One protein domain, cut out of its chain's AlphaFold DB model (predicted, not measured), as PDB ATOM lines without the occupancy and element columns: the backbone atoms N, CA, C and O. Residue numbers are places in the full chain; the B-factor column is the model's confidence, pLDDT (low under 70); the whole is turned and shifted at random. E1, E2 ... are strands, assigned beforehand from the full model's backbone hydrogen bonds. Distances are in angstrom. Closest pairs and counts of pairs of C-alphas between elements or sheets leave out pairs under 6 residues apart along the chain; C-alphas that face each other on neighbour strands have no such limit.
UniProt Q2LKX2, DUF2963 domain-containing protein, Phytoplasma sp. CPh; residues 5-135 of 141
ATOM      1  N   LYS A   5    -434.595 272.379  31.369       94.88
ATOM      2  CA  LYS A   5    -435.846 271.617  31.408       94.88
ATOM      3  C   LYS A   5    -435.833 270.618  32.559       94.88
ATOM      4  O   LYS A   5    -434.800 270.011  32.821       94.88
ATOM      5  N   LYS A   6    -436.984 270.445  33.208       95.31
ATOM      6  CA  LYS A   6    -437.246 269.389  34.192       95.31
ATOM      7  C   LYS A   6    -438.485 268.617  33.759       95.31
ATOM      8  O   LYS A   6    -439.477 269.237  33.381       95.31
ATOM      9  N   GLU A   7    -438.426 267.295  33.835       95.75
ATOM     10  CA  GLU A   7    -439.531 266.402  33.484       95.75
ATOM     11  C   GLU A   7    -439.871 265.515  34.681       95.75
ATOM     12  O   GLU A   7    -438.969 265.062  35.387       95.75
ATOM     13  N   PHE A   8    -441.161 265.308  34.934       95.50
ATOM     14  CA  PHE A   8    -441.656 264.412  35.978       95.50
ATOM     15  C   PHE A   8    -443.086 263.959  35.666       95.50
ATOM     16  O   PHE A   8    -443.742 264.501  34.776       95.50
ATOM     17  N   ILE A   9    -443.556 262.957  36.404       95.31
ATOM     18  CA  ILE A   9    -444.950 262.515  36.405       95.31
ATOM     19  C   ILE A   9    -445.631 263.138  37.625       95.31
ATOM     20  O   ILE A   9    -445.087 263.050  38.724       95.31
ATOM     21  N   ASP A  10    -446.758 263.820  37.424       91.81
ATOM     22  CA  ASP A  10    -447.543 264.382  38.526       91.81
ATOM     23  C   ASP A  10    -448.346 263.304  39.273       91.81
ATOM     24  O   ASP A  10    -448.415 262.145  38.856       91.81
ATOM     25  N   ASP A  11    -448.994 263.691  40.373       90.44
ATOM     26  CA  ASP A  11    -449.787 262.778  41.210       90.44
ATOM     27  C   ASP A  11    -450.980 262.148  40.462       90.44
ATOM     28  O   ASP A  11    -451.557 261.159  40.911       90.44
ATOM     29  N   TYR A  12    -451.342 262.694  39.298       88.44
ATOM     30  CA  TYR A  12    -452.406 262.194  38.427       88.44
ATOM     31  C   TYR A  12    -451.873 261.290  37.307       88.44
ATOM     32  O   TYR A  12    -452.630 260.887  36.418       88.44
ATOM     33  N   GLY A  13    -450.577 260.975  37.325       90.75
ATOM     34  CA  GLY A  13    -449.930 260.151  36.318       90.75
ATOM     35  C   GLY A  13    -449.672 260.881  35.005       90.75
ATOM     36  O   GLY A  13    -449.416 260.220  34.007       90.75
ATOM     37  N   SER A  14    -449.762 262.210  34.950       92.75
ATOM     38  CA  SER A  14    -449.530 263.012  33.742       92.75
ATOM     39  C   SER A  14    -448.075 263.447  33.646       92.75
ATOM     40  O   SER A  14    -447.490 263.894  34.631       92.75
ATOM     41  N   LYS A  15    -447.475 263.372  32.452       96.19
ATOM     42  CA  LYS A  15    -446.144 263.945  32.253       96.19
ATOM     43  C   LYS A  15    -446.202 265.463  32.226       96.19
ATOM     44  O   LYS A  15    -446.909 266.059  31.404       96.19
ATOM     45  N   VAL A  16    -445.360 266.072  33.052       96.81
ATOM     46  CA  VAL A  16    -445.164 267.515  33.144       96.81
ATOM     47  C   VAL A  16    -443.739 267.866  32.731       96.81
ATOM     48  O   VAL A  16    -442.769 267.306  33.239       96.81
ATOM     49  N   ILE A  17    -443.614 268.820  31.810       96.88
ATOM     50  CA  ILE A  17    -442.334 269.403  31.395       96.88
ATOM     51  C   ILE A  17    -442.316 270.862  31.833       96.88
ATOM     52  O   ILE A  17    -443.114 271.665  31.351       96.88
ATOM     53  N   GLN A  18    -441.375 271.220  32.696       97.44
ATOM     54  CA  GLN A  18    -441.140 272.592  33.137       97.44
ATOM     55  C   GLN A  18    -439.920 273.168  32.421       97.44
ATOM     56  O   GLN A  18    -438.874 272.519  32.340       97.44
ATOM     57  N   LYS A  19    -440.034 274.399  31.918       97.50
ATOM     58  CA  LYS A  19    -438.935 275.139  31.287       97.50
ATOM     59  C   LYS A  19    -438.576 276.362  32.114       97.50
ATOM     60  O   LYS A  19    -439.452 277.119  32.533       97.50
ATOM     61  N   TYR A  20    -437.277 276.587  32.258       96.75
ATOM     62  CA  TYR A  20    -436.707 277.659  33.063       96.75
ATOM     63  C   TYR A  20    -435.833 278.577  32.208       96.75
ATOM     64  O   TYR A  20    -435.146 278.121  31.286       96.75
ATOM     65  N   ASN A  21    -435.858 279.876  32.507       94.81
ATOM     66  CA  ASN A  21    -434.934 280.835  31.903       94.81
ATOM     67  C   ASN A  21    -433.518 280.711  32.512       94.81
ATOM     68  O   ASN A  21    -433.279 279.906  33.410       94.81
ATOM     69  N   ALA A  22    -432.575 281.530  32.038       93.00
ATOM     70  CA  ALA A  22    -431.187 281.520  32.515       93.00
ATOM     71  C   ALA A  22    -431.034 281.869  34.011       93.00
ATOM     72  O   ALA A  22    -430.033 281.506  34.619       93.00
ATOM     73  N   ASN A  23    -432.035 282.529  34.600       93.75
ATOM     74  CA  ASN A  23    -432.082 282.886  36.018       93.75
ATOM     75  C   ASN A  23    -432.826 281.831  36.858       93.75
ATOM     76  O   ASN A  23    -433.203 282.112  37.991       93.75
ATOM     77  N   HIS A  24    -433.088 280.641  36.303       91.88
ATOM     78  CA  HIS A  24    -433.855 279.562  36.936       91.88
ATOM     79  C   HIS A  24    -435.302 279.929  37.309       91.88
ATOM     80  O   HIS A  24    -435.908 279.294  38.168       91.88
ATOM     81  N   GLN A  25    -435.897 280.917  36.638       95.38
ATOM     82  CA  GLN A  25    -437.309 281.263  36.813       95.38
ATOM     83  C   GLN A  25    -438.165 280.432  35.854       95.38
ATOM     84  O   GLN A  25    -437.834 280.314  34.668       95.38
ATOM     85  N   LEU A  26    -439.264 279.865  36.361       96.38
ATOM     86  CA  LEU A  26    -440.227 279.106  35.564       96.38
ATOM     87  C   LEU A  26    -440.869 280.021  34.514       96.38
ATOM     88  O   LEU A  26    -441.399 281.081  34.843       96.38
ATOM     89  N   ILE A  27    -440.823 279.608  33.248       97.44
ATOM     90  CA  ILE A  27    -441.389 280.373  32.126       97.44
ATOM     91  C   ILE A  27    -442.475 279.614  31.376       97.44
ATOM     92  O   ILE A  27    -443.338 280.239  30.762       97.44
ATOM     93  N   GLU A  28    -442.457 278.284  31.416       98.06
ATOM     94  CA  GLU A  28    -443.438 277.467  30.711       98.06
ATOM     95  C   GLU A  28    -443.609 276.101  31.376       98.06
ATOM     96  O   GLU A  28    -442.637 275.500  31.833       98.06
ATOM     97  N   GLU A  29    -444.841 275.602  31.372       97.50
ATOM     98  CA  GLU A  29    -445.190 274.234  31.744       97.50
ATOM     99  C   GLU A  29    -446.018 273.583  30.646       97.50
ATOM    100  O   GLU A  29    -446.941 274.199  30.114       97.50
ATOM    101  N   ILE A  30    -445.713 272.328  30.335       96.94
ATOM    102  CA  ILE A  30    -446.441 271.506  29.370       96.94
ATOM    103  C   ILE A  30    -446.963 270.286  30.111       96.94
ATOM    104  O   ILE A  30    -446.178 269.538  30.688       96.94
ATOM    105  N   HIS A  31    -448.275 270.090  30.070       96.31
ATOM    106  CA  HIS A  31    -448.977 269.000  30.737       96.31
ATOM    107  C   HIS A  31    -449.595 268.088  29.683       96.31
ATOM    108  O   HIS A  31    -450.313 268.571  28.806       96.31
ATOM    109  N   HIS A  32    -449.326 266.788  29.760       95.00
ATOM    110  CA  HIS A  32    -449.844 265.781  28.830       95.00
ATOM    111  C   HIS A  32    -451.061 265.056  29.413       95.00
ATOM    112  O   HIS A  32    -451.260 265.012  30.625       95.00
ATOM    113  N   TYR A  33    -451.897 264.475  28.560       89.19
ATOM    114  CA  TYR A  33    -452.920 263.526  28.989       89.19
ATOM    115  C   TYR A  33    -452.247 262.199  29.349       89.19
ATOM    116  O   TYR A  33    -451.828 261.517  28.428       89.19
ATOM    117  N   ARG A  34    -452.206 261.816  30.638       84.00
ATOM    118  CA  ARG A  34    -451.728 260.504  31.145       84.00
ATOM    119  C   ARG A  34    -450.393 260.031  30.534       84.00
ATOM    120  O   ARG A  34    -450.331 259.538  29.413       84.00
ATOM    121  N   GLY A  35    -449.320 260.088  31.311       85.75
ATOM    122  CA  GLY A  35    -447.974 259.751  30.858       85.75
ATOM    123  C   GLY A  35    -447.557 260.664  29.709       85.75
ATOM    124  O   GLY A  35    -447.821 261.864  29.755       85.75
ATOM    125  N   ASP A  36    -446.954 260.085  28.673       84.88
ATOM    126  CA  ASP A  36    -446.515 260.752  27.438       84.88
ATOM    127  C   ASP A  36    -447.626 260.911  26.373       84.88
ATOM    128  O   ASP A  36    -447.335 260.999  25.179       84.88
ATOM    129  N   GLY A  37    -448.908 260.913  26.760       89.88
ATOM    130  CA  GLY A  37    -450.008 261.125  25.810       89.88
ATOM    131  C   GLY A  37    -450.016 262.530  25.183       89.88
ATOM    132  O   GLY A  37    -449.098 263.319  25.390       89.88
ATOM    133  N   PRO A  38    -451.044 262.897  24.395       92.81
ATOM    134  CA  PRO A  38    -451.091 264.205  23.741       92.81
ATOM    135  C   PRO A  38    -451.046 265.354  24.757       92.81
ATOM    136  O   PRO A  38    -451.472 265.206  25.901       92.81
ATOM    137  N   ILE A  39    -450.557 266.525  24.343       94.69
ATOM    138  CA  ILE A  39    -450.559 267.715  25.203       94.69
ATOM    139  C   ILE A  39    -452.006 268.042  25.592       94.69
ATOM    140  O   ILE A  39    -452.867 268.198  24.732       94.69
ATOM    141  N   ASN A  40    -452.256 268.175  26.891       95.31
ATOM    142  CA  ASN A  40    -453.518 268.639  27.452       95.31
ATOM    143  C   ASN A  40    -453.535 270.168  27.513       95.31
ATOM    144  O   ASN A  40    -454.421 270.823  26.964       95.31
ATOM    145  N   TYR A  41    -452.510 270.768  28.123       96.81
ATOM    146  CA  TYR A  41    -452.381 272.217  28.152       96.81
ATOM    147  C   TYR A  41    -450.943 272.694  28.339       96.81
ATOM    148  O   TYR A  41    -450.080 271.994  28.861       96.81
ATOM    149  N   ILE A  42    -450.709 273.934  27.916       97.94
ATOM    150  CA  ILE A  42    -449.449 274.658  28.077       97.94
ATOM    151  C   ILE A  42    -449.732 275.937  28.854       97.94
ATOM    152  O   ILE A  42    -450.647 276.682  28.494       97.94
ATOM    153  N   ILE A  43    -448.942 276.215  29.887       98.31
ATOM    154  CA  ILE A  43    -449.002 277.456  30.667       98.31
ATOM    155  C   ILE A  43    -447.706 278.223  30.459       98.31
ATOM    156  O   ILE A  43    -446.631 277.651  30.553       98.31
ATOM    157  N   GLN A  44    -447.811 279.522  30.206       98.38
ATOM    158  CA  GLN A  44    -446.684 280.445  30.126       98.38
ATOM    159  C   GLN A  44    -446.730 281.395  31.313       98.38
ATOM    160  O   GLN A  44    -447.802 281.909  31.648       98.38
ATOM    161  N   TYR A  45    -445.574 281.651  31.912       98.12
ATOM    162  CA  TYR A  45    -445.434 282.404  33.153       98.12
ATOM    163  C   TYR A  45    -444.615 283.675  32.948       98.12
ATOM    164  O   TYR A  45    -443.722 283.746  32.103       98.12
ATOM    165  N   ASN A  46    -444.926 284.691  33.744       97.06
ATOM    166  CA  ASN A  46    -444.087 285.861  33.902       97.06
ATOM    167  C   ASN A  46    -442.913 285.480  34.815       97.06
ATOM    168  O   ASN A  46    -443.154 285.197  35.987       97.06
ATOM    169  N   PRO A  47    -441.659 285.506  34.336       94.56
ATOM    170  CA  PRO A  47    -440.517 285.104  35.150       94.56
ATOM    171  C   PRO A  47    -440.288 286.015  36.362       94.56
ATOM    172  O   PRO A  47    -439.696 285.573  37.339       94.56
ATOM    173  N   LEU A  48    -440.748 287.271  36.314       94.06
ATOM    174  CA  LEU A  48    -440.547 288.238  37.394       94.06
ATOM    175  C   LEU A  48    -441.565 288.065  38.523       94.06
ATOM    176  O   LEU A  48    -441.202 288.169  39.688       94.06
ATOM    177  N   THR A  49    -442.834 287.825  38.183       95.69
ATOM    178  CA  THR A  49    -443.928 287.756  39.170       95.69
ATOM    179  C   THR A  49    -444.382 286.333  39.482       95.69
ATOM    180  O   THR A  49    -445.104 286.128  40.449       95.69
ATOM    181  N   GLY A  50    -444.027 285.351  38.650       95.50
ATOM    182  CA  GLY A  50    -444.539 283.982  38.730       95.50
ATOM    183  C   GLY A  50    -445.999 283.835  38.286       95.50
ATOM    184  O   GLY A  50    -446.525 282.724  38.258       95.50
ATOM    185  N   TYR A  51    -446.678 284.922  37.909       97.69
ATOM    186  CA  TYR A  51    -448.058 284.845  37.442       97.69
ATOM    187  C   TYR A  51    -448.155 284.221  36.058       97.69
ATOM    188  O   TYR A  51    -447.304 284.430  35.189       97.69
ATOM    189  N   LYS A  52    -449.247 283.490  35.827       98.19
ATOM    190  CA  LYS A  52    -449.609 283.021  34.489       98.19
ATOM    191  C   LYS A  52    -449.781 284.235  33.576       98.19
ATOM    192  O   LYS A  52    -450.293 285.265  33.993       98.19
ATOM    193  N   LEU A  53    -449.358 284.101  32.327       98.19
ATOM    194  CA  LEU A  53    -449.573 285.072  31.250       98.19
ATOM    195  C   LEU A  53    -450.552 284.523  30.220       98.19
ATOM    196  O   LEU A  53    -451.411 285.240  29.698       98.19
ATOM    197  N   LYS A  54    -450.425 283.228  29.930       98.56
ATOM    198  CA  LYS A  54    -451.242 282.535  28.945       98.56
ATOM    199  C   LYS A  54    -451.386 281.071  29.323       98.56
ATOM    200  O   LYS A  54    -450.419 280.444  29.736       98.56
ATOM    201  N   GLN A  55    -452.571 280.521  29.110       98.50
ATOM    202  CA  GLN A  55    -452.801 279.085  29.112       98.50
ATOM    203  C   GLN A  55    -453.460 278.693  27.795       98.50
ATOM    204  O   GLN A  55    -454.431 279.318  27.377       98.50
ATOM    205  N   THR A  56    -452.920 277.676  27.134       98.19
ATOM    206  CA  THR A  56    -453.496 277.088  25.920       98.19
ATOM    207  C   THR A  56    -453.909 275.666  26.244       98.19
ATOM    208  O   THR A  56    -453.067 274.900  26.697       98.19
ATOM    209  N   LYS A  57    -455.179 275.325  26.044       97.38
ATOM    210  CA  LYS A  57    -455.698 273.966  26.206       97.38
ATOM    211  C   LYS A  57    -455.957 273.344  24.847       97.38
ATOM    212  O   LYS A  57    -456.332 274.049  23.906       97.38
ATOM    213  N   TYR A  58    -455.778 272.038  24.777       95.38
ATOM    214  CA  TYR A  58    -455.908 271.257  23.565       95.38
ATOM    215  C   TYR A  58    -456.885 270.110  23.792       95.38
ATOM    216  O   TYR A  58    -456.921 269.465  24.844       95.38
ATOM    217  N   HIS A  59    -457.678 269.852  22.766       90.50
ATOM    218  CA  HIS A  59    -458.407 268.609  22.635       90.50
ATOM    219  C   HIS A  59    -457.428 267.456  22.368       90.50
ATOM    220  O   HIS A  59    -456.307 267.654  21.897       90.50
ATOM    221  N   GLN A  60    -457.873 266.225  22.612       86.94
ATOM    222  CA  GLN A  60    -457.078 265.025  22.321       86.94
ATOM    223  C   GLN A  60    -456.788 264.844  20.820       86.94
ATOM    224  O   GLN A  60    -455.835 264.159  20.468       86.94
ATOM    225  N   ASN A  61    -457.560 265.494  19.939       86.25
ATOM    226  CA  ASN A  61    -457.310 265.561  18.493       86.25
ATOM    227  C   ASN A  61    -456.280 266.644  18.097       86.25
ATOM    228  O   ASN A  61    -456.177 266.983  16.922       86.25
ATOM    229  N   PHE A  62    -455.539 267.195  19.065       86.25
ATOM    230  CA  PHE A  62    -454.512 268.234  18.908       86.25
ATOM    231  C   PHE A  62    -455.018 269.626  18.515       86.25
ATOM    232  O   PHE A  62    -454.225 270.571  18.471       86.25
ATOM    233  N   PHE A  63    -456.321 269.804  18.292       91.62
ATOM    234  CA  PHE A  63    -456.888 271.127  18.071       91.62
ATOM    235  C   PHE A  63    -456.917 271.930  19.362       91.62
ATOM    236  O   PHE A  63    -457.230 271.434  20.446       91.62
ATOM    237  N   ARG A  64    -456.567 273.209  19.245       93.81
ATOM    238  CA  ARG A  64    -456.619 274.145  20.359       93.81
ATOM    239  C   ARG A  64    -458.076 274.391  20.736       93.81
ATOM    240  O   ARG A  64    -458.807 274.981  19.959       93.81
ATOM    241  N   ASP A  65    -458.453 274.005  21.949       95.56
ATOM    242  CA  ASP A  65    -459.790 274.215  22.520       95.56
ATOM    243  C   ASP A  65    -459.940 275.657  23.017       95.56
ATOM    244  O   ASP A  65    -460.852 276.404  22.658       95.56
ATOM    245  N   GLN A  66    -458.983 276.092  23.837       97.50
ATOM    246  CA  GLN A  66    -459.128 277.306  24.629       97.50
ATOM    247  C   GLN A  66    -457.795 278.034  24.773       97.50
ATOM    248  O   GLN A  66    -456.752 277.427  25.013       97.50
ATOM    249  N   VAL A  67    -457.832 279.363  24.687       98.38
ATOM    250  CA  VAL A  67    -456.726 280.238  25.082       98.38
ATOM    251  C   VAL A  67    -457.211 281.206  26.141       98.38
ATOM    252  O   VAL A  67    -458.083 282.032  25.880       98.38
ATOM    253  N   ILE A  68    -456.588 281.147  27.308       98.62
ATOM    254  CA  ILE A  68    -456.813 282.070  28.415       98.62
ATOM    255  C   ILE A  68    -455.605 282.999  28.509       98.62
ATOM    256  O   ILE A  68    -454.462 282.547  28.441       98.62
ATOM    257  N   LYS A  69    -455.848 284.301  28.646       98.62
ATOM    258  CA  LYS A  69    -454.830 285.316  28.924       98.62
ATOM    259  C   LYS A  69    -455.060 285.909  30.301       98.62
ATOM    260  O   LYS A  69    -456.199 286.175  30.686       98.62
ATOM    261  N   TYR A  70    -453.956 286.195  30.967       98.50
ATOM    262  CA  TYR A  70    -453.928 286.691  32.331       98.50
ATOM    263  C   TYR A  70    -453.202 288.036  32.382       98.50
ATOM    264  O   TYR A  70    -452.324 288.324  31.563       98.50
ATOM    265  N   ASP A  71    -453.600 288.879  33.324       98.06
ATOM    266  CA  ASP A  71    -452.929 290.136  33.609       98.06
ATOM    267  C   ASP A  71    -451.575 289.874  34.281       98.06
ATOM    268  O   ASP A  71    -451.474 289.102  35.235       98.06
ATOM    269  N   LYS A  72    -450.524 290.533  33.790       95.94
ATOM    270  CA  LYS A  72    -449.149 290.315  34.263       95.94
ATOM    271  C   LYS A  72    -448.894 290.834  35.686       95.94
ATOM    272  O   LYS A  72    -447.901 290.424  36.285       95.94
ATOM    273  N   GLU A  73    -449.727 291.756  36.175       95.44
ATOM    274  CA  GLU A  73    -449.571 292.453  37.460       95.44
ATOM    275  C   GLU A  73    -450.472 291.847  38.536       95.44
ATOM    276  O   GLU A  73    -450.069 291.778  39.691       95.44
ATOM    277  N   THR A  74    -451.679 291.399  38.173       96.94
ATOM    278  CA  THR A  74    -452.642 290.832  39.134       96.94
ATOM    279  C   THR A  74    -452.764 289.312  39.064       96.94
ATOM    280  O   THR A  74    -453.369 288.715  39.954       96.94
ATOM    281  N   GLY A  75    -452.269 288.681  37.994       96.81
ATOM    282  CA  GLY A  75    -452.436 287.249  37.729       96.81
ATOM    283  C   GLY A  75    -453.870 286.831  37.390       96.81
ATOM    284  O   GLY A  75    -454.135 285.645  37.203       96.81
ATOM    285  N   LYS A  76    -454.810 287.781  37.301       98.00
ATOM    286  CA  LYS A  76    -456.224 287.499  37.027       98.00
ATOM    287  C   LYS A  76    -456.468 287.285  35.545       98.00
ATOM    288  O   LYS A  76    -455.827 287.907  34.701       98.00
ATOM    289  N   GLU A  77    -457.430 286.430  35.221       98.06
ATOM    290  CA  GLU A  77    -457.885 286.256  33.847       98.06
ATOM    291  C   GLU A  77    -458.437 287.578  33.292       98.06
ATOM    292  O   GLU A  77    -459.153 288.309  33.976       98.06
ATOM    293  N   ILE A  78    -458.083 287.895  32.046       98.19
ATOM    294  CA  ILE A  78    -458.536 289.108  31.345       98.19
ATOM    295  C   ILE A  78    -459.249 288.795  30.037       98.19
ATOM    296  O   ILE A  78    -460.040 289.606  29.543       98.19
ATOM    297  N   LYS A  79    -458.961 287.633  29.449       98.50
ATOM    298  CA  LYS A  79    -459.537 287.222  28.179       98.50
ATOM    299  C   LYS A  79    -459.521 285.710  28.041       98.50
ATOM    300  O   LYS A  79    -458.481 285.087  28.218       98.50
ATOM    301  N   GLU A  80    -460.628 285.191  27.550       98.44
ATOM    302  CA  GLU A  80    -460.784 283.815  27.109       98.44
ATOM    303  C   GLU A  80    -461.142 283.825  25.626       98.44
ATOM    304  O   GLU A  80    -461.990 284.609  25.201       98.44
ATOM    305  N   THR A  81    -460.529 282.951  24.842       98.31
ATOM    306  CA  THR A  81    -460.974 282.614  23.491       98.31
ATOM    307  C   THR A  81    -461.233 281.115  23.453       98.31
ATOM    308  O   THR A  81    -460.315 280.350  23.749       98.31
ATOM    309  N   ARG A  82    -462.443 280.698  23.069       97.62
ATOM    310  CA  ARG A  82    -462.762 279.291  22.795       97.62
ATOM    311  C   ARG A  82    -462.939 279.074  21.297       97.62
ATOM    312  O   ARG A  82    -463.592 279.879  20.627       97.62
ATOM    313  N   TYR A  83    -462.353 277.997  20.801       95.94
ATOM    314  CA  TYR A  83    -462.346 277.616  19.396       95.94
ATOM    315  C   TYR A  83    -463.260 276.418  19.145       95.94
ATOM    316  O   TYR A  83    -463.769 275.809  20.086       95.94
ATOM    317  N   SER A  84    -463.518 276.128  17.871       91.00
ATOM    318  CA  SER A  84    -464.290 274.960  17.462       91.00
ATOM    319  C   SER A  84    -463.512 273.674  17.681       91.00
ATOM    320  O   SER A  84    -462.321 273.586  17.388       91.00
ATOM    321  N   TRP A  85    -464.226 272.650  18.147       86.50
ATOM    322  CA  TRP A  85    -463.667 271.327  18.405       86.50
ATOM    323  C   TRP A  85    -463.223 270.596  17.126       86.50
ATOM    324  O   TRP A  85    -462.429 269.658  17.208       86.50
ATOM    325  N   PHE A  86    -463.722 271.024  15.958       87.31
ATOM    326  CA  PHE A  86    -463.392 270.463  14.641       87.31
ATOM    327  C   PHE A  86    -462.523 271.385  13.764       87.31
ATOM    328  O   PHE A  86    -462.037 270.933  12.733       87.31
ATOM    329  N   ASP A  87    -462.331 272.656  14.142       90.12
ATOM    330  CA  ASP A  87    -461.433 273.594  13.452       90.12
ATOM    331  C   ASP A  87    -460.972 274.700  14.415       90.12
ATOM    332  O   ASP A  87    -461.715 275.628  14.749       90.12
ATOM    333  N   ASP A  88    -459.708 274.645  14.831       89.38
ATOM    334  CA  ASP A  88    -459.131 275.578  15.800       89.38
ATOM    335  C   ASP A  88    -458.867 276.998  15.251       89.38
ATOM    336  O   ASP A  88    -458.341 277.872  15.963       89.38
ATOM    337  N   LYS A  89    -459.237 277.243  13.987       91.25
ATOM    338  CA  LYS A  89    -459.278 278.565  13.349       91.25
ATOM    339  C   LYS A  89    -460.636 279.240  13.519       91.25
ATOM    340  O   LYS A  89    -460.705 280.468  13.448       91.25
ATOM    341  N   ILE A  90    -461.694 278.471  13.775       94.12
ATOM    342  CA  ILE A  90    -463.039 278.990  14.022       94.12
ATOM    343  C   ILE A  90    -463.161 279.323  15.507       94.12
ATOM    344  O   ILE A  90    -462.999 278.470  16.374       94.12
ATOM    345  N   ILE A  91    -463.447 280.586  15.813       96.00
ATOM    346  CA  ILE A  91    -463.699 281.044  17.182       96.00
ATOM    347  C   ILE A  91    -465.191 280.872  17.476       96.00
ATOM    348  O   ILE A  91    -466.008 281.414  16.745       96.00
ATOM    349  N   HIS A  92    -465.549 280.186  18.565       95.19
ATOM    350  CA  HIS A  92    -466.936 280.141  19.049       95.19
ATOM    351  C   HIS A  92    -467.282 281.375  19.869       95.19
ATOM    352  O   HIS A  92    -468.333 281.988  19.685       95.19
ATOM    353  N   TYR A  93    -466.411 281.742  20.808       97.12
ATOM    354  CA  TYR A  93    -466.622 282.940  21.602       97.12
ATOM    355  C   TYR A  93    -465.334 283.524  22.163       97.12
ATOM    356  O   TYR A  93    -464.304 282.860  22.301       97.12
ATOM    357  N   ILE A  94    -465.438 284.795  22.540       98.12
ATOM    358  CA  ILE A  94    -464.416 285.522  23.282       98.12
ATOM    359  C   ILE A  94    -465.056 286.135  24.524       98.12
ATOM    360  O   ILE A  94    -465.961 286.961  24.393       98.12
ATOM    361  N   SER A  95    -464.559 285.785  25.709       98.19
ATOM    362  CA  SER A  95    -464.929 286.420  26.980       98.19
ATOM    363  C   SER A  95    -463.879 287.471  27.374       98.19
ATOM    364  O   SER A  95    -462.690 287.312  27.093       98.19
ATOM    365  N   LYS A  96    -464.307 288.552  28.029       97.81
ATOM    366  CA  LYS A  96    -463.452 289.583  28.633       97.81
ATOM    367  C   LYS A  96    -463.780 289.735  30.112       97.81
ATOM    368  O   LYS A  96    -464.954 289.728  30.488       97.81
ATOM    369  N   PHE A  97    -462.741 289.955  30.906       96.75
ATOM    370  CA  PHE A  97    -462.819 290.031  32.360       96.75
ATOM    371  C   PHE A  97    -462.099 291.274  32.881       96.75
ATOM    372  O   PHE A  97    -461.189 291.814  32.245       96.75
ATOM    373  N   ASN A  98    -462.520 291.747  34.049       95.50
ATOM    374  CA  ASN A  98    -461.916 292.897  34.695       95.50
ATOM    375  C   ASN A  98    -460.553 292.514  35.286       95.50
ATOM    376  O   ASN A  98    -460.492 291.719  36.215       95.50
ATOM    377  N   LYS A  99    -459.462 293.142  34.837       95.25
ATOM    378  CA  LYS A  99    -458.105 292.809  35.312       95.25
ATOM    379  C   LYS A  99    -457.876 292.982  36.819       95.25
ATOM    380  O   LYS A  99    -457.010 292.323  37.386       95.25
ATOM    381  N   ARG A 100    -458.618 293.884  37.478       94.56
ATOM    382  CA  ARG A 100    -458.474 294.151  38.918       94.56
ATOM    383  C   ARG A 100    -459.288 293.179  39.752       94.56
ATOM    384  O   ARG A 100    -458.802 292.733  40.785       94.56
ATOM    385  N   THR A 101    -460.506 292.841  39.331       94.25
ATOM    386  CA  THR A 101    -461.400 291.998  40.143       94.25
ATOM    387  C   THR A 101    -461.451 290.542  39.689       94.25
ATOM    388  O   THR A 101    -461.552 289.668  40.541       94.25
ATOM    389  N   GLY A 102    -461.237 290.266  38.402       94.06
ATOM    390  CA  GLY A 102    -461.373 288.946  37.769       94.06
ATOM    391  C   GLY A 102    -462.792 288.664  37.277       94.06
ATOM    392  O   GLY A 102    -463.062 287.606  36.723       94.06
ATOM    393  N   GLU A 103    -463.717 289.604  37.469       93.69
ATOM    394  CA  GLU A 103    -465.123 289.389  37.143       93.69
ATOM    395  C   GLU A 103    -465.396 289.502  35.646       93.69
ATOM    396  O   GLU A 103    -464.806 290.324  34.936       93.69
ATOM    397  N   PHE A 104    -466.348 288.691  35.189       94.19
ATOM    398  CA  PHE A 104    -466.843 288.699  33.822       94.19
ATOM    399  C   PHE A 104    -467.432 290.065  33.455       94.19
ATOM    400  O   PHE A 104    -468.205 290.650  34.209       94.19
ATOM    401  N   MET A 105    -467.068 290.569  32.277       93.81
ATOM    402  CA  MET A 105    -467.592 291.829  31.749       93.81
ATOM    403  C   MET A 105    -468.468 291.593  30.525       93.81
ATOM    404  O   MET A 105    -469.552 292.160  30.403       93.81
ATOM    405  N   LYS A 106    -467.958 290.804  29.573       95.75
ATOM    406  CA  LYS A 106    -468.561 290.699  28.246       95.75
ATOM    407  C   LYS A 106    -468.157 289.420  27.532       95.75
ATOM    408  O   LYS A 106    -466.997 289.020  27.608       95.75
ATOM    409  N   ARG A 107    -469.073 288.839  26.758       97.25
ATOM    410  CA  ARG A 107    -468.818 287.743  25.819       97.25
ATOM    411  C   ARG A 107    -469.332 288.099  24.433       97.25
ATOM    412  O   ARG A 107    -470.445 288.592  24.286       97.25
ATOM    413  N   PHE A 108    -468.518 287.813  23.429       96.94
ATOM    414  CA  PHE A 108    -468.888 287.851  22.019       96.94
ATOM    415  C   PHE A 108    -469.012 286.415  21.540       96.94
ATOM    416  O   PHE A 108    -468.044 285.670  21.655       96.94
ATOM    417  N   ILE A 109    -470.182 286.036  21.045       96.44
ATOM    418  CA  ILE A 109    -470.448 284.724  20.461       96.44
ATOM    419  C   ILE A 109    -470.501 284.910  18.951       96.44
ATOM    420  O   ILE A 109    -471.208 285.792  18.449       96.44
ATOM    421  N   TYR A 110    -469.713 284.104  18.259       94.44
ATOM    422  CA  TYR A 110    -469.558 284.141  16.817       94.44
ATOM    423  C   TYR A 110    -470.382 283.028  16.170       94.44
ATOM    424  O   TYR A 110    -470.650 281.998  16.792       94.44
ATOM    425  N   SER A 111    -470.780 283.252  14.923       92.69
ATOM    426  CA  SER A 111    -471.404 282.243  14.075       92.69
ATOM    427  C   SER A 111    -470.418 281.119  13.746       92.69
ATOM    428  O   SER A 111    -469.219 281.194  14.029       92.69
ATOM    429  N   SER A 112    -470.908 280.094  13.049       90.00
ATOM    430  CA  SER A 112    -470.080 279.007  12.521       90.00
ATOM    431  C   SER A 112    -468.988 279.458  11.540       90.00
ATOM    432  O   SER A 112    -468.052 278.703  11.311       90.00
ATOM    433  N   ASP A 113    -469.060 280.677  10.988       90.31
ATOM    434  CA  ASP A 113    -467.991 281.234  10.145       90.31
ATOM    435  C   ASP A 113    -466.789 281.767  10.960       90.31
ATOM    436  O   ASP A 113    -465.751 282.110  10.388       90.31
ATOM    437  N   GLY A 114    -466.921 281.847  12.293       89.38
ATOM    438  CA  GLY A 114    -465.882 282.290  13.227       89.38
ATOM    439  C   GLY A 114    -465.554 283.787  13.181       89.38
ATOM    440  O   GLY A 114    -464.617 284.228  13.849       89.38
ATOM    441  N   LYS A 115    -466.290 284.579  12.394       90.12
ATOM    442  CA  LYS A 115    -466.031 286.003  12.115       90.12
ATOM    443  C   LYS A 115    -467.234 286.887  12.435       90.12
ATOM    444  O   LYS A 115    -467.063 287.971  12.994       90.12
ATOM    445  N   THR A 116    -468.444 286.442  12.114       93.31
ATOM    446  CA  THR A 116    -469.681 287.188  12.341       93.31
ATOM    447  C   THR A 116    -470.108 287.048  13.795       93.31
ATOM    448  O   THR A 116    -470.326 285.943  14.272       93.31
ATOM    449  N   ILE A 117    -470.270 288.161  14.511       94.19
ATOM    450  CA  ILE A 117    -470.821 288.142  15.873       94.19
ATOM    451  C   ILE A 117    -472.340 287.972  15.782       94.19
ATOM    452  O   ILE A 117    -473.017 288.801  15.177       94.19
ATOM    453  N   GLU A 118    -472.877 286.935  16.415       94.62
ATOM    454  CA  GLU A 118    -474.323 286.673  16.482       94.62
ATOM    455  C   GLU A 118    -474.937 287.171  17.782       94.62
ATOM    456  O   GLU A 118    -476.093 287.599  17.818       94.62
ATOM    457  N   GLN A 119    -474.166 287.135  18.866       95.69
ATOM    458  CA  GLN A 119    -474.663 287.491  20.180       95.69
ATOM    459  C   GLN A 119    -473.576 288.160  21.008       95.69
ATOM    460  O   GLN A 119    -472.407 287.776  21.006       95.69
ATOM    461  N   ILE A 120    -473.993 289.178  21.746       96.25
ATOM    462  CA  ILE A 120    -473.187 289.846  22.750       96.25
ATOM    463  C   ILE A 120    -473.892 289.663  24.089       96.25
ATOM    464  O   ILE A 120    -475.076 289.973  24.209       96.25
ATOM    465  N   ILE A 121    -473.161 289.161  25.078       94.81
ATOM    466  CA  ILE A 121    -473.613 289.060  26.465       94.81
ATOM    467  C   ILE A 121    -472.789 290.048  27.279       94.81
ATOM    468  O   ILE A 121    -471.562 289.988  27.241       94.81
ATOM    469  N   GLU A 122    -473.441 290.949  27.997       93.81
ATOM    470  CA  GLU A 122    -472.808 291.901  28.912       93.81
ATOM    471  C   GLU A 122    -473.357 291.692  30.315       93.81
ATOM    472  O   GLU A 122    -474.532 291.373  30.478       93.81
ATOM    473  N   TYR A 123    -472.506 291.856  31.321       86.88
ATOM    474  CA  TYR A 123    -472.921 291.807  32.716       86.88
ATOM    475  C   TYR A 123    -472.733 293.182  33.340       86.88
ATOM    476  O   TYR A 123    -471.623 293.721  33.365       86.88
ATOM    477  N   ASP A 124    -473.830 293.752  33.822       82.25
ATOM    478  CA  ASP A 124    -473.813 295.016  34.535       82.25
ATOM    479  C   ASP A 124    -473.741 294.742  36.039       82.25
ATOM    480  O   ASP A 124    -474.696 294.281  36.667       82.25
ATOM    481  N   LYS A 125    -472.583 295.052  36.626       75.94
ATOM    482  CA  LYS A 125    -472.351 294.908  38.066       75.94
ATOM    483  C   LYS A 125    -473.249 295.802  38.916       75.94
ATOM    484  O   LYS A 125    -473.522 295.448  40.055       75.94
ATOM    485  N   LYS A 126    -473.663 296.970  38.413       80.75
ATOM    486  CA  LYS A 126    -474.486 297.910  39.187       80.75
ATOM    487  C   LYS A 126    -475.887 297.357  39.405       80.75
ATOM    488  O   LYS A 126    -476.465 297.567  40.463       80.75
ATOM    489  N   THR A 127    -476.417 296.659  38.406       82.81
ATOM    490  CA  THR A 127    -477.766 296.084  38.440       82.81
ATOM    491  C   THR A 127    -477.766 294.596  38.783       82.81
ATOM    492  O   THR A 127    -478.829 294.046  39.054       82.81
ATOM    493  N   ASN A 128    -476.593 293.948  38.794       79.31
ATOM    494  CA  ASN A 128    -476.426 292.498  38.920       79.31
ATOM    495  C   ASN A 128    -477.201 291.721  37.830       79.31
ATOM    496  O   ASN A 128    -477.705 290.625  38.069       79.31
ATOM    497  N   GLN A 129    -477.321 292.297  36.627       83.69
ATOM    498  CA  GLN A 129    -478.096 291.728  35.520       83.69
ATOM    499  C   GLN A 129    -477.226 291.410  34.307       83.69
ATOM    500  O   GLN A 129    -476.228 292.077  34.018       83.69
ATOM    501  N   GLN A 130    -477.635 290.378  33.567       87.69
ATOM    502  CA  GLN A 130    -477.054 290.020  32.278       87.69
ATOM    503  C   GLN A 130    -477.937 290.529  31.142       87.69
ATOM    504  O   GLN A 130    -479.123 290.212  31.075       87.69
ATOM    505  N   THR A 131    -477.335 291.253  30.206       89.62
ATOM    506  CA  THR A 131    -477.998 291.718  28.988       89.62
ATOM    507  C   THR A 131    -477.533 290.884  27.807       89.62
ATOM    508  O   THR A 131    -476.335 290.718  27.573       89.62
ATOM    509  N   ILE A 132    -478.489 290.385  27.026       91.62
ATOM    510  CA  ILE A 132    -478.230 289.615  25.813       91.62
ATOM    511  C   ILE A 132    -478.686 290.423  24.601       91.62
ATOM    512  O   ILE A 132    -479.874 290.675  24.415       91.62
ATOM    513  N   LYS A 133    -477.745 290.767  23.722       91.44
ATOM    514  CA  LYS A 133    -478.022 291.424  22.444       91.44
ATOM    515  C   LYS A 133    -477.735 290.467  21.294       91.44
ATOM    516  O   LYS A 133    -476.577 290.175  21.007       91.44
ATOM    517  N   LYS A 134    -478.789 290.000  20.620       89.06
ATOM    518  CA  LYS A 134    -478.674 289.244  19.362       89.06
ATOM    519  C   LYS A 134    -478.504 290.209  18.189       89.06
ATOM    520  O   LYS A 134    -479.266 291.166  18.057       89.06
ATOM    521  N   ILE A 135    -477.523 289.958  17.331       86.81
ATOM    522  CA  ILE A 135    -477.281 290.730  16.113       86.81
ATOM    523  C   ILE A 135    -478.025 290.030  14.974       86.81
ATOM    524  O   ILE A 135    -477.596 288.995  14.473       86.81
TER     525      ILE A 135
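AT A GLANCE: This is residues 5 to 135 of the 141 residues of the protein "DUF2963 domain-containing protein" of Phytoplasma sp. CPh (UniProt Q2LKX2). This is one long, twisted sheet of eleven strands laid side by side in chain order, E1 at one edge and E11 at the other, with no named helix over either face. The chain zigzags through it in hairpins, and the longest axis runs across the strands from E1 to E11. The printed part has 131 residues, of which 74 are in the named strands, and its class is all strand. The sheet's order is E1, E2, E3, E4, E5, E6, E7, E8, E9, E10, E11, all antiparallel. The whole is only just loose, close to compact, with a radius of gyration of the C-alphas of 17.2 A and spans of 48 by 34 by 25 A.

IN THESE COORDINATES: E1, residues 5 to 9, begins at C-alpha 5 (-435.846, 271.617, 31.408). E2 is residues 15 to 20, E3 residues 26 to 32 with a length of 17.8 A, E4 residues 39 to 45 and E5 residues 52 to 58. E6, residues 64 to 70, begins at C-alpha 64 (-456.619, 274.145, 20.359). E7 is residues 77 to 83, E8 residues 91 to 97 and E9 residues 104 to 110, with a length of 17.8 A. E10, residues 117 to 124, is the longest at 20.1 A. E11, residues 129 to 134, ends at C-alpha 134 (-478.674, 289.244, 19.362).

HOW THE PARTS SIT: The strands E1 to E11 form a meander, each strand the antiparallel neighbour of the one before. E1 is an edge strand; it and E2 form a hairpin at 158 degrees, where the C-alphas of Glu 7 and Ile 17 face each other at 4.6 A and N 8 and O 16 are within hydrogen-bond range at 3.1 A. E5 and E6 form a hairpin at 171 degrees, with C-alphas 58 and 64 facing each other at 4.4 A and N 57 and O 66 within hydrogen-bond range at 2.8 A. In the hairpin of E8 and E9, N 94 and O 108 are 2.9 A apart, within hydrogen-bond range. E10 and the other edge strand, E11, form a hairpin at 165 degrees, with N 122 and O 131 within hydrogen-bond range at 2.9 A. E1 and E11 are apart.

THE WHOLE: From edge to edge the strands' lines turn by 104 degrees, and the sheet's C-alphas lie up to 9.5 A off its best plane. The two C-alphas farthest apart are those of Asn 23 and Ile 135, at 50.0 A. The printed part has no cut, and no link is long. The mean pLDDT of the printed part is 93.7, and no printed residue is under 70.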